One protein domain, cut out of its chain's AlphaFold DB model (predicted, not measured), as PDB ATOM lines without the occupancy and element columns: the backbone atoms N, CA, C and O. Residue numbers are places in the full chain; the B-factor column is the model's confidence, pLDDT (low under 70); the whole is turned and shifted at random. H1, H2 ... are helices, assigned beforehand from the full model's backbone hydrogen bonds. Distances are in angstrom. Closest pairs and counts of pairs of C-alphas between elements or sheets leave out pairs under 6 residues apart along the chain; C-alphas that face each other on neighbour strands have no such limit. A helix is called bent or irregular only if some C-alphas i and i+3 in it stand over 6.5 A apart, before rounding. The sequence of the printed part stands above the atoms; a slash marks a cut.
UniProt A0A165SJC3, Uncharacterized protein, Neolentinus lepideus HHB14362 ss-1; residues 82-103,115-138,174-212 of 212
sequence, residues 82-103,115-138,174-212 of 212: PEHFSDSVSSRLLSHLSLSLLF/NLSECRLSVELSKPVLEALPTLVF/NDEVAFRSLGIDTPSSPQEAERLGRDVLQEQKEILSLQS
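Overview. This is residues 82 to 103, 115 to 138 and 174 to 212 of the 212 residues of an uncharacterized protein of Neolentinus lepideus HHB14362 ss-1 (UniProt A0A165SJC3). A long helix, H2, lies in the middle of a small helical cluster: H4 packs along it, H1 packs beside its first part, and short H3 packs on residues 125 to 132. The printed part has 85 residues, with helices H1 to H4 in chain order, all helix, compact, radius of gyration of the C-alphas 12.9 A, spans 41 by 20 by 20 A.

Along the chain. H2, residues 116 to 135, is 30.2 A long, from C-alpha 116 at (-13.821, 4.463, 114.418); it is only just irregular, C-alphas 131 and 134 being 6.7 A apart. H4, residues 190 to 208, 26.9 A, ends at C-alpha 208 (-12.987, 15.335, 109.979). H1 is residues 89 to 102, 20.1 A; H3 is residues 175 to 181, 10.3 A.

Arrangement. H2 is the hub. It touches H4 (closest C-alphas Leu 133 and Ala 193, 6.3 A) at a shallow tilt of 31 degrees, H1 (Ser 98 and Arg 120, 5.1 A) at 29 degrees, shallow, and, with residues 125 to 132 alone, H3 (Val 129 and Ala 178, 5.3 A) at 19 degrees, shallow; each runs opposite ways to H2. Residues 90 to 94 of H1 alone touch residues 204 to 208 of H4 alone (Leu 94 and Leu 208, 6.3 A), at a steep tilt of 52 degrees, the same way. H3 is apart from H1 and H4. Every O i to N i+4 pair is within hydrogen-bond range in H4; H1 has 8 of 10, H2 11 of 16, H3 2 of 3.

Size, cuts and confidence. The C-alphas of Phe 103 and Phe 138 are farthest apart, 41.8 A. The printed part has two cuts: across the first, with 11 residues not printed, C-alphas 103 and 115 are 13.7 A apart, and across the second, with 35 residues not printed, C-alphas 138 and 174 are 16.1 A apart. The link from H3 to H4 is short. Confidence is under 70 at residue 174 and residues 210 to 212.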
ATOM      1  N   PRO A  82     -23.550  19.640  98.402       94.44
ATOM      2  CA  PRO A  82     -23.301  18.220  98.143       94.44
ATOM      3  C   PRO A  82     -22.529  17.964  96.844       94.44
ATOM      4  O   PRO A  82     -21.574  17.195  96.838       94.44
ATOM      5  N   GLU A  83     -22.862  18.710  95.786       94.38
ATOM      6  CA  GLU A  83     -22.265  18.617  94.440       94.38
ATOM      7  C   GLU A  83     -20.737  18.771  94.419       94.38
ATOM      8  O   GLU A  83     -20.076  18.320  93.491       94.38
ATOM      9  N   HIS A  84     -20.168  19.453  95.413       95.31
ATOM     10  CA  HIS A  84     -18.735  19.730  95.487       95.31
ATOM     11  C   HIS A  84     -18.003  18.809  96.464       95.31
ATOM     12  O   HIS A  84     -16.788  18.929  96.625       95.31
ATOM     13  N   PHE A  85     -18.717  17.923  97.163       96.25
ATOM     14  CA  PHE A  85     -18.117  17.117  98.218       96.25
ATOM     15  C   PHE A  85     -17.175  16.054  97.672       96.25
ATOM     16  O   PHE A  85     -16.032  15.988  98.120       96.25
ATOM     17  N   SER A  86     -17.620  15.264  96.698       94.69
ATOM     18  CA  SER A  86     -16.874  14.124  96.145       94.69
ATOM     19  C   SER A  86     -15.486  14.504  95.616       94.69
ATOM     20  O   SER A  86     -14.522  13.767  95.834       94.69
ATOM     21  N   ASP A  87     -15.373  15.676  94.991       94.00
ATOM     22  CA  ASP A  87     -14.124  16.195  94.427       94.00
ATOM     23  C   ASP A  87     -13.262  16.956  95.445       94.00
ATOM     24  O   ASP A  87     -12.085  17.239  95.183       94.00
ATOM     25  N   SER A  88     -13.805  17.281  96.619       95.00
ATOM     26  CA  SER A  88     -13.106  18.073  97.632       95.00
ATOM     27  C   SER A  88     -11.920  17.328  98.251       95.00
ATOM     28  O   SER A  88     -11.876  16.097  98.342       95.00
ATOM     29  N   VAL A  89     -10.953  18.097  98.754       94.56
ATOM     30  CA  VAL A  89      -9.861  17.556  99.577       94.56
ATOM     31  C   VAL A  89     -10.401  16.918 100.853       94.56
ATOM     32  O   VAL A  89      -9.898  15.875 101.257       94.56
ATOM     33  N   SER A  90     -11.456  17.483 101.445       95.06
ATOM     34  CA  SER A  90     -12.082  16.957 102.661       95.06
ATOM     35  C   SER A  90     -12.615  15.536 102.471       95.06
ATOM     36  O   SER A  90     -12.334  14.673 103.298       95.06
ATOM     37  N   SER A  91     -13.310  15.254 101.363       96.00
ATOM     38  CA  SER A  91     -13.805  13.899 101.063       96.00
ATOM     39  C   SER A  91     -12.666  12.895 100.871       96.00
ATOM     40  O   SER A  91     -12.723  11.773 101.384       96.00
ATOM     41  N   ARG A  92     -11.587  13.304 100.190       95.25
ATOM     42  CA  ARG A  92     -10.400  12.458 100.009       95.25
ATOM     43  C   ARG A  92      -9.685  12.195 101.334       95.25
ATOM     44  O   ARG A  92      -9.385  11.042 101.625       95.25
ATOM     45  N   LEU A  93      -9.483  13.223 102.158       94.50
ATOM     46  CA  LEU A  93      -8.899  13.080 103.495       94.50
ATOM     47  C   LEU A  93      -9.735  12.142 104.366       94.50
ATOM     48  O   LEU A  93      -9.176  11.209 104.932       94.50
ATOM     49  N   LEU A  94     -11.057  12.330 104.422       94.81
ATOM     50  CA  LEU A  94     -11.968  11.441 105.149       94.81
ATOM     51  C   LEU A  94     -11.826   9.990 104.687       94.81
ATOM     52  O   LEU A  94     -11.646   9.098 105.514       94.81
ATOM     53  N   SER A  95     -11.840   9.754 103.375       93.38
ATOM     54  CA  SER A  95     -11.711   8.408 102.803       93.38
ATOM     55  C   SER A  95     -10.369   7.756 103.165       93.38
ATOM     56  O   SER A  95     -10.326   6.598 103.574       93.38
ATOM     57  N   HIS A  96      -9.266   8.502 103.058       92.19
ATOM     58  CA  HIS A  96      -7.930   7.999 103.383       92.19
ATOM     59  C   HIS A  96      -7.748   7.752 104.885       92.19
ATOM     60  O   HIS A  96      -7.239   6.700 105.281       92.19
ATOM     61  N   LEU A  97      -8.135   8.710 105.729       91.06
ATOM     62  CA  LEU A  97      -7.906   8.655 107.172       91.06
ATOM     63  C   LEU A  97      -8.820   7.635 107.851       91.06
ATOM     64  O   LEU A  97      -8.320   6.830 108.629       91.06
ATOM     65  N   SER A  98     -10.114   7.601 107.520       92.38
ATOM     66  CA  SER A  98     -11.056   6.628 108.104       92.38
ATOM     67  C   SER A  98     -10.630   5.178 107.857       92.38
ATOM     68  O   SER A  98     -10.743   4.338 108.748       92.38
ATOM     69  N   LEU A  99     -10.070   4.891 106.677       90.06
ATOM     70  CA  LEU A  99      -9.503   3.583 106.367       90.06
ATOM     71  C   LEU A  99      -8.207   3.335 107.145       90.06
ATOM     72  O   LEU A  99      -8.042   2.276 107.742       90.06
ATOM     73  N   SER A 100      -7.291   4.305 107.140       88.88
ATOM     74  CA  SER A 100      -5.961   4.147 107.741       88.88
ATOM     75  C   SER A 100      -6.029   3.950 109.251       88.88
ATOM     76  O   SER A 100      -5.357   3.068 109.774       88.88
ATOM     77  N   LEU A 101      -6.857   4.741 109.941       87.12
ATOM     78  CA  LEU A 101      -7.010   4.693 111.395       87.12
ATOM     79  C   LEU A 101      -7.566   3.349 111.873       87.12
ATOM     80  O   LEU A 101      -7.159   2.863 112.920       87.12
ATOM     81  N   LEU A 102      -8.439   2.711 111.089       87.00
ATOM     82  CA  LEU A 102      -9.000   1.407 111.446       87.00
ATOM     83  C   LEU A 102      -7.945   0.287 111.476       87.00
ATOM     84  O   LEU A 102      -8.117  -0.694 112.194       87.00
ATOM     85  N   PHE A 103      -6.873   0.419 110.692       86.12
ATOM     86  CA  PHE A 103      -5.812  -0.586 110.575       86.12
ATOM     87  C   PHE A 103      -4.536  -0.217 111.336       86.12
ATOM     88  O   PHE A 103      -3.501  -0.849 111.125       86.12
ATOM     89  N   ASN A 115     -15.614   4.542 118.335       89.69
ATOM     90  CA  ASN A 115     -16.423   5.064 117.241       89.69
ATOM     91  C   ASN A 115     -15.758   4.964 115.857       89.69
ATOM     92  O   ASN A 115     -16.397   5.312 114.870       89.69
ATOM     93  N   LEU A 116     -14.514   4.479 115.724       89.50
ATOM     94  CA  LEU A 116     -13.821   4.463 114.418       89.50
ATOM     95  C   LEU A 116     -14.571   3.677 113.342       89.50
ATOM     96  O   LEU A 116     -14.619   4.096 112.186       89.50
ATOM     97  N   SER A 117     -15.173   2.548 113.723       91.31
ATOM     98  CA  SER A 117     -15.958   1.728 112.794       91.31
ATOM     99  C   SER A 117     -17.217   2.462 112.322       91.31
ATOM    100  O   SER A 117     -17.553   2.404 111.141       91.31
ATOM    101  N   GLU A 118     -17.878   3.188 113.227       92.50
ATOM    102  CA  GLU A 118     -19.068   3.990 112.925       92.50
ATOM    103  C   GLU A 118     -18.715   5.193 112.047       92.50
ATOM    104  O   GLU A 118     -19.361   5.415 111.025       92.50
ATOM    105  N   CYS A 119     -17.637   5.916 112.371       93.38
ATOM    106  CA  CYS A 119     -17.140   7.024 111.559       93.38
ATOM    107  C   CYS A 119     -16.786   6.566 110.142       93.38
ATOM    108  O   CYS A 119     -17.165   7.219 109.173       93.38
ATOM    109  N   ARG A 120     -16.094   5.429 109.997       93.94
ATOM    110  CA  ARG A 120     -15.778   4.873 108.676       93.94
ATOM    111  C   ARG A 120     -17.041   4.529 107.895       93.94
ATOM    112  O   ARG A 120     -17.139   4.899 106.728       93.94
ATOM    113  N   LEU A 121     -17.993   3.842 108.523       94.19
ATOM    114  CA  LEU A 121     -19.259   3.502 107.879       94.19
ATOM    115  C   LEU A 121     -20.008   4.767 107.433       94.19
ATOM    116  O   LEU A 121     -20.474   4.826 106.298       94.19
ATOM    117  N   SER A 122     -20.061   5.797 108.282       94.69
ATOM    118  CA  SER A 122     -20.659   7.092 107.941       94.69
ATOM    119  C   SER A 122     -19.975   7.728 106.725       94.69
ATOM    120  O   SER A 122     -20.660   8.138 105.789       94.69
ATOM    121  N   VAL A 123     -18.637   7.745 106.668       95.44
ATOM    122  CA  VAL A 123     -17.877   8.264 105.512       95.44
ATOM    123  C   VAL A 123     -18.189   7.488 104.227       95.44
ATOM    124  O   VAL A 123     -18.438   8.098 103.183       95.44
ATOM    125  N   GLU A 124     -18.197   6.155 104.291       95.31
ATOM    126  CA  GLU A 124     -18.454   5.290 103.131       95.31
ATOM    127  C   GLU A 124     -19.881   5.459 102.584       95.31
ATOM    128  O   GLU A 124     -20.072   5.493 101.368       95.31
ATOM    129  N   LEU A 125     -20.877   5.605 103.462       94.69
ATOM    130  CA  LEU A 125     -22.288   5.714 103.078       94.69
ATOM    131  C   LEU A 125     -22.711   7.136 102.692       94.69
ATOM    132  O   LEU A 125     -23.592   7.309 101.848       94.69
ATOM    133  N   SER A 126     -22.084   8.157 103.274       94.94
ATOM    134  CA  SER A 126     -22.456   9.557 103.043       94.94
ATOM    135  C   SER A 126     -22.083  10.045 101.648       94.94
ATOM    136  O   SER A 126     -22.813  10.839 101.057       94.94
ATOM    137  N   LYS A 127     -20.967   9.566 101.085       94.81
ATOM    138  CA  LYS A 127     -20.513  10.006  99.758       94.81
ATOM    139  C   LYS A 127     -21.533   9.691  98.645       94.81
ATOM    140  O   LYS A 127     -21.925  10.639  97.964       94.81
ATOM    141  N   PRO A 128     -22.033   8.448  98.481       94.44
ATOM    142  CA  PRO A 128     -23.080   8.148  97.499       94.44
ATOM    143  C   PRO A 128     -24.362   8.965  97.690       94.44
ATOM    144  O   PRO A 128     -24.990   9.359  96.714       94.44
ATOM    145  N   VAL A 129     -24.750   9.250  98.939       94.44
ATOM    146  CA  VAL A 129     -25.928  10.081  99.233       94.44
ATOM    147  C   VAL A 129     -25.717  11.513  98.745       94.44
ATOM    148  O   VAL A 129     -26.575  12.061  98.057       94.44
ATOM    149  N   LEU A 130     -24.561  12.112  99.042       95.62
ATOM    150  CA  LEU A 130     -24.227  13.467  98.598       95.62
ATOM    151  C   LEU A 130     -24.094  13.576  97.070       95.62
ATOM    152  O   LEU A 130     -24.412  14.626  96.517       95.62
ATOM    153  N   GLU A 131     -23.673  12.506  96.392       94.25
ATOM    154  CA  GLU A 131     -23.625  12.422  94.924       94.25
ATOM    155  C   GLU A 131     -25.015  12.243  94.287       94.25
ATOM    156  O   GLU A 131     -25.243  12.740  93.186       94.25
ATOM    157  N   ALA A 132     -25.950  11.577  94.975       93.06
ATOM    158  CA  ALA A 132     -27.314  11.338  94.493       93.06
ATOM    159  C   ALA A 132     -28.272  12.519  94.739       93.06
ATOM    160  O   ALA A 132     -29.250  12.693  94.019       93.06
ATOM    161  N   LEU A 133     -28.031  13.356  95.752       93.25
ATOM    162  CA  LEU A 133     -28.908  14.499  96.053       93.25
ATOM    163  C   LEU A 133     -29.137  15.453  94.861       93.25
ATOM    164  O   LEU A 133     -30.290  15.817  94.628       93.25
ATOM    165  N   PRO A 134     -28.109  15.850  94.085       91.00
ATOM    166  CA  PRO A 134     -28.281  16.775  92.964       91.00
ATOM    167  C   PRO A 134     -28.958  16.144  91.740       91.00
ATOM    168  O   PRO A 134     -29.330  16.869  90.820       91.00
ATOM    169  N   THR A 135     -29.091  14.813  91.693       90.56
ATOM    170  CA  THR A 135     -29.725  14.089  90.578       90.56
ATOM    171  C   THR A 135     -31.218  13.842  90.807       90.56
ATOM    172  O   THR A 135     -31.906  13.368  89.899       90.56
ATOM    173  N   LEU A 136     -31.740  14.171  91.995       89.00
ATOM    174  CA  LEU A 136     -33.157  14.035  92.317       89.00
ATOM    175  C   LEU A 136     -34.005  14.980  91.456       89.00
ATOM    176  O   LEU A 136     -33.757  16.179  91.388       89.00
ATOM    177  N   VAL A 137     -35.049  14.424  90.840       86.38
ATOM    178  CA  VAL A 137     -36.049  15.177  90.073       86.38
ATOM    179  C   VAL A 137     -37.341  15.227  90.880       86.38
ATOM    180  O   VAL A 137     -37.909  14.179  91.208       86.38
ATOM    181  N   PHE A 138     -37.818  16.431  91.189       86.56
ATOM    182  CA  PHE A 138     -39.047  16.635  91.953       86.56
ATOM    183  C   PHE A 138     -40.231  16.941  91.032       86.56
ATOM    184  O   PHE A 138     -40.073  17.406  89.907       86.56
ATOM    185  N   ASN A 174     -30.802   3.535  91.149       57.72
ATOM    186  CA  ASN A 174     -29.540   3.582  91.871       57.72
ATOM    187  C   ASN A 174     -29.561   4.601  93.018       57.72
ATOM    188  O   ASN A 174     -28.940   4.343  94.046       57.72
ATOM    189  N   ASP A 175     -30.321   5.692  92.897       71.25
ATOM    190  CA  ASP A 175     -30.318   6.757  93.909       71.25
ATOM    191  C   ASP A 175     -31.018   6.297  95.198       71.25
ATOM    192  O   ASP A 175     -30.514   6.515  96.295       71.25
ATOM    193  N   GLU A 176     -32.114   5.536  95.086       83.25
ATOM    194  CA  GLU A 176     -32.852   5.006  96.249       83.25
ATOM    195  C   GLU A 176     -32.018   4.041  97.110       83.25
ATOM    196  O   GLU A 176     -32.249   3.916  98.315       83.25
ATOM    197  N   VAL A 177     -31.036   3.360  96.510       88.31
ATOM    198  CA  VAL A 177     -30.140   2.441  97.229       88.31
ATOM    199  C   VAL A 177     -29.196   3.210  98.152       88.31
ATOM    200  O   VAL A 177     -28.960   2.749  99.270       88.31
ATOM    201  N   ALA A 178     -28.699   4.378  97.733       89.25
ATOM    202  CA  ALA A 178     -27.803   5.201  98.547       89.25
ATOM    203  C   ALA A 178     -28.490   5.657  99.845       89.25
ATOM    204  O   ALA A 178     -27.966   5.424 100.933       89.25
ATOM    205  N   PHE A 179     -29.711   6.199  99.744       91.38
ATOM    206  CA  PHE A 179     -30.500   6.636 100.906       91.38
ATOM    207  C   PHE A 179     -30.843   5.469 101.840       91.38
ATOM    208  O   PHE A 179     -30.607   5.538 103.046       91.38
ATOM    209  N   ARG A 180     -31.309   4.343 101.280       91.12
ATOM    210  CA  ARG A 180     -31.655   3.156 102.075       91.12
ATOM    211  C   ARG A 180     -30.452   2.581 102.818       91.12
ATOM    212  O   ARG A 180     -30.614   2.106 103.937       91.12
ATOM    213  N   SER A 181     -29.269   2.611 102.208       88.81
ATOM    214  CA  SER A 181     -28.040   2.103 102.832       88.81
ATOM    215  C   SER A 181     -27.632   2.936 104.048       88.81
ATOM    216  O   SER A 181     -27.138   2.373 105.018       88.81
ATOM    217  N   LEU A 182     -27.914   4.243 104.030       87.56
ATOM    218  CA  LEU A 182     -27.742   5.148 105.172       87.56
ATOM    219  C   LEU A 182     -28.936   5.099 106.158       87.56
ATOM    220  O   LEU A 182     -28.931   5.780 107.177       87.56
ATOM    221  N   GLY A 183     -29.957   4.275 105.890       89.81
ATOM    222  CA  GLY A 183     -31.129   4.118 106.759       89.81
ATOM    223  C   GLY A 183     -32.094   5.305 106.735       89.81
ATOM    224  O   GLY A 183     -32.887   5.458 107.661       89.81
ATOM    225  N   ILE A 184     -32.030   6.134 105.693       91.56
ATOM    226  CA  ILE A 184     -32.858   7.332 105.538       91.56
ATOM    227  C   ILE A 184     -33.830   7.189 104.368       91.56
ATOM    228  O   ILE A 184     -33.573   6.480 103.390       91.56
ATOM    229  N   ASP A 185     -34.955   7.893 104.464       90.19
ATOM    230  CA  ASP A 185     -35.918   7.980 103.376       90.19
ATOM    231  C   ASP A 185     -35.396   8.897 102.261       90.19
ATOM    232  O   ASP A 185     -34.691   9.879 102.501       90.19
ATOM    233  N   THR A 186     -35.735   8.570 101.012       91.75
ATOM    234  CA  THR A 186     -35.414   9.436  99.873       91.75
ATOM    235  C   THR A 186     -36.213  10.738  99.980       91.75
ATOM    236  O   THR A 186     -37.442  10.659 100.083       91.75
ATOM    237  N   PRO A 187     -35.568  11.916  99.887       92.56
ATOM    238  CA  PRO A 187     -36.261  13.194  99.947       92.56
ATOM    239  C   PRO A 187     -37.388  13.302  98.921       92.56
ATOM    240  O   PRO A 187     -37.242  12.918  97.758       92.56
ATOM    241  N   SER A 188     -38.511  13.860  99.354       90.88
ATOM    242  CA  SER A 188     -39.720  14.045  98.550       90.88
ATOM    243  C   SER A 188     -39.878  15.464  98.000       90.88
ATOM    244  O   SER A 188     -40.710  15.691  97.122       90.88
ATOM    245  N   SER A 189     -39.072  16.410  98.491       91.62
ATOM    246  CA  SER A 189     -39.074  17.814  98.071       91.62
ATOM    247  C   SER A 189     -37.654  18.398  97.991       91.62
ATOM    248  O   SER A 189     -36.759  17.920  98.700       91.62
ATOM    249  N   PRO A 190     -37.436  19.468  97.201       91.12
ATOM    250  CA  PRO A 190     -36.144  20.151  97.131       91.12
ATOM    251  C   PRO A 190     -35.644  20.649  98.494       91.12
ATOM    252  O   PRO A 190     -34.459  20.552  98.802       91.12
ATOM    253  N   GLN A 191     -36.546  21.150  99.344       93.81
ATOM    254  CA  GLN A 191     -36.204  21.675 100.670       93.81
ATOM    255  C   GLN A 191     -35.732  20.561 101.614       93.81
ATOM    256  O   GLN A 191     -34.829  20.770 102.426       93.81
ATOM    257  N   GLU A 192     -36.338  19.378 101.505       93.12
ATOM    258  CA  GLU A 192     -35.927  18.191 102.252       93.12
ATOM    259  C   GLU A 192     -34.548  17.700 101.793       93.12
ATOM    260  O   GLU A 192     -33.691  17.429 102.631       93.12
ATOM    261  N   ALA A 193     -34.298  17.676 100.480       93.69
ATOM    262  CA  ALA A 193     -33.002  17.308  99.916       93.69
ATOM    263  C   ALA A 193     -31.888  18.285 100.319       93.69
ATOM    264  O   ALA A 193     -30.803  17.859 100.715       93.69
ATOM    265  N   GLU A 194     -32.157  19.592 100.286       94.69
ATOM    266  CA  GLU A 194     -31.201  20.616 100.718       94.69
ATOM    267  C   GLU A 194     -30.871  20.482 102.210       94.69
ATOM    268  O   GLU A 194     -29.708  20.576 102.610       94.69
ATOM    269  N   ARG A 195     -31.889  20.247 103.048       96.31
ATOM    270  CA  ARG A 195     -31.693  20.015 104.481       96.31
ATOM    271  C   ARG A 195     -30.848  18.767 104.722       96.31
ATOM    272  O   ARG A 195     -29.850  18.873 105.425       96.31
ATOM    273  N   LEU A 196     -31.201  17.645 104.102       96.25
ATOM    274  CA  LEU A 196     -30.449  16.400 104.229       96.25
ATOM    275  C   LEU A 196     -28.991  16.581 103.788       96.25
ATOM    276  O   LEU A 196     -28.079  16.158 104.492       96.25
ATOM    277  N   GLY A 197     -28.756  17.265 102.667       96.56
ATOM    278  CA  GLY A 197     -27.407  17.563 102.195       96.56
ATOM    279  C   GLY A 197     -26.588  18.370 103.199       96.56
ATOM    280  O   GLY A 197     -25.419  18.061 103.417       96.56
ATOM    281  N   ARG A 198     -27.188  19.377 103.847       97.06
ATOM    282  CA  ARG A 198     -26.521  20.136 104.918       97.06
ATOM    283  C   ARG A 198     -26.218  19.276 106.137       97.06
ATOM    284  O   ARG A 198     -25.107  19.367 106.650       97.06
ATOM    285  N   ASP A 199     -27.180  18.473 106.576       96.81
ATOM    286  CA  ASP A 199     -27.049  17.639 107.770       96.81
ATOM    287  C   ASP A 199     -25.925  16.600 107.572       96.81
ATOM    288  O   ASP A 199     -25.016  16.511 108.395       96.81
ATOM    289  N   VAL A 200     -25.896  15.920 106.418       96.75
ATOM    290  CA  VAL A 200     -24.834  14.958 106.067       96.75
ATOM    291  C   VAL A 200     -23.474  15.651 105.924       96.75
ATOM    292  O   VAL A 200     -22.474  15.157 106.438       96.75
ATOM    293  N   LEU A 201     -23.397  16.815 105.267       97.31
ATOM    294  CA  LEU A 201     -22.137  17.568 105.167       97.31
ATOM    295  C   LEU A 201     -21.602  17.992 106.537       97.31
ATOM    296  O   LEU A 201     -20.392  17.955 106.754       97.31
ATOM    297  N   GLN A 202     -22.487  18.402 107.443       96.56
ATOM    298  CA  GLN A 202     -22.119  18.797 108.796       96.56
ATOM    299  C   GLN A 202     -21.575  17.603 109.589       96.56
ATOM    300  O   GLN A 202     -20.518  17.732 110.201       96.56
ATOM    301  N   GLU A 203     -22.212  16.435 109.502       95.12
ATOM    302  CA  GLU A 203     -21.709  15.199 110.119       95.12
ATOM    303  C   GLU A 203     -20.313  14.832 109.589       95.12
ATOM    304  O   GLU A 203     -19.381  14.603 110.359       95.12
ATOM    305  N   GLN A 204     -20.120  14.861 108.265       96.25
ATOM    306  CA  GLN A 204     -18.810  14.595 107.658       96.25
ATOM    307  C   GLN A 204     -17.751  15.616 108.098       96.25
ATOM    308  O   GLN A 204     -16.582  15.268 108.289       96.25
ATOM    309  N   LYS A 205     -18.145  16.880 108.284       95.38
ATOM    310  CA  LYS A 205     -17.262  17.920 108.816       95.38
ATOM    311  C   LYS A 205     -16.864  17.621 110.259       95.38
ATOM    312  O   LYS A 205     -15.696  17.789 110.595       95.38
ATOM    313  N   GLU A 206     -17.802  17.175 111.086       93.50
ATOM    314  CA  GLU A 206     -17.560  16.823 112.488       93.50
ATOM    315  C   GLU A 206     -16.619  15.624 112.623       93.50
ATOM    316  O   GLU A 206     -15.690  15.677 113.426       93.50
ATOM    317  N   ILE A 207     -16.773  14.600 111.776       92.94
ATOM    318  CA  ILE A 207     -15.847  13.455 111.723       92.94
ATOM    319  C   ILE A 207     -14.427  13.909 111.362       92.94
ATOM    320  O   ILE A 207     -13.453  13.421 111.934       92.94
ATOM    321  N   LEU A 208     -14.294  14.831 110.402       89.75
ATOM    322  CA  LEU A 208     -12.987  15.335 109.979       89.75
ATOM    323  C   LEU A 208     -12.387  16.330 110.979       89.75
ATOM    324  O   LEU A 208     -11.166  16.499 111.026       89.75
ATOM    325  N   SER A 209     -13.227  17.017 111.753       85.19
ATOM    326  CA  SER A 209     -12.768  17.903 112.808       85.19
ATOM    327  C   SER A 209     -12.147  17.058 113.912       85.19
ATOM    328  O   SER A 209     -12.825  16.360 114.658       85.19
ATOM    329  N   LEU A 210     -10.822  17.103 113.979       63.12
ATOM    330  CA  LEU A 210     -10.042  16.478 115.035       63.12
ATOM    331  C   LEU A 210     -10.416  17.209 116.328       63.12
ATOM    332  O   LEU A 210      -9.924  18.307 116.583       63.12
ATOM    333  N   GLN A 211     -11.381  16.667 117.076       46.03
ATOM    334  CA  GLN A 211     -11.757  17.182 118.388       46.03
ATOM    335  C   GLN A 211     -10.592  16.910 119.345       46.03
ATOM    336  O   GLN A 211     -10.503  15.840 119.942       46.03
ATOM    337  N   SER A 212      -9.657  17.858 119.408       35.91
ATOM    338  CA  SER A 212      -8.677  18.003 120.486       35.91
ATOM    339  C   SER A 212      -9.292  18.747 121.661       35.91
ATOM    340  O   SER A 212      -9.875  19.825 121.388       35.91
TER     341      SER A 212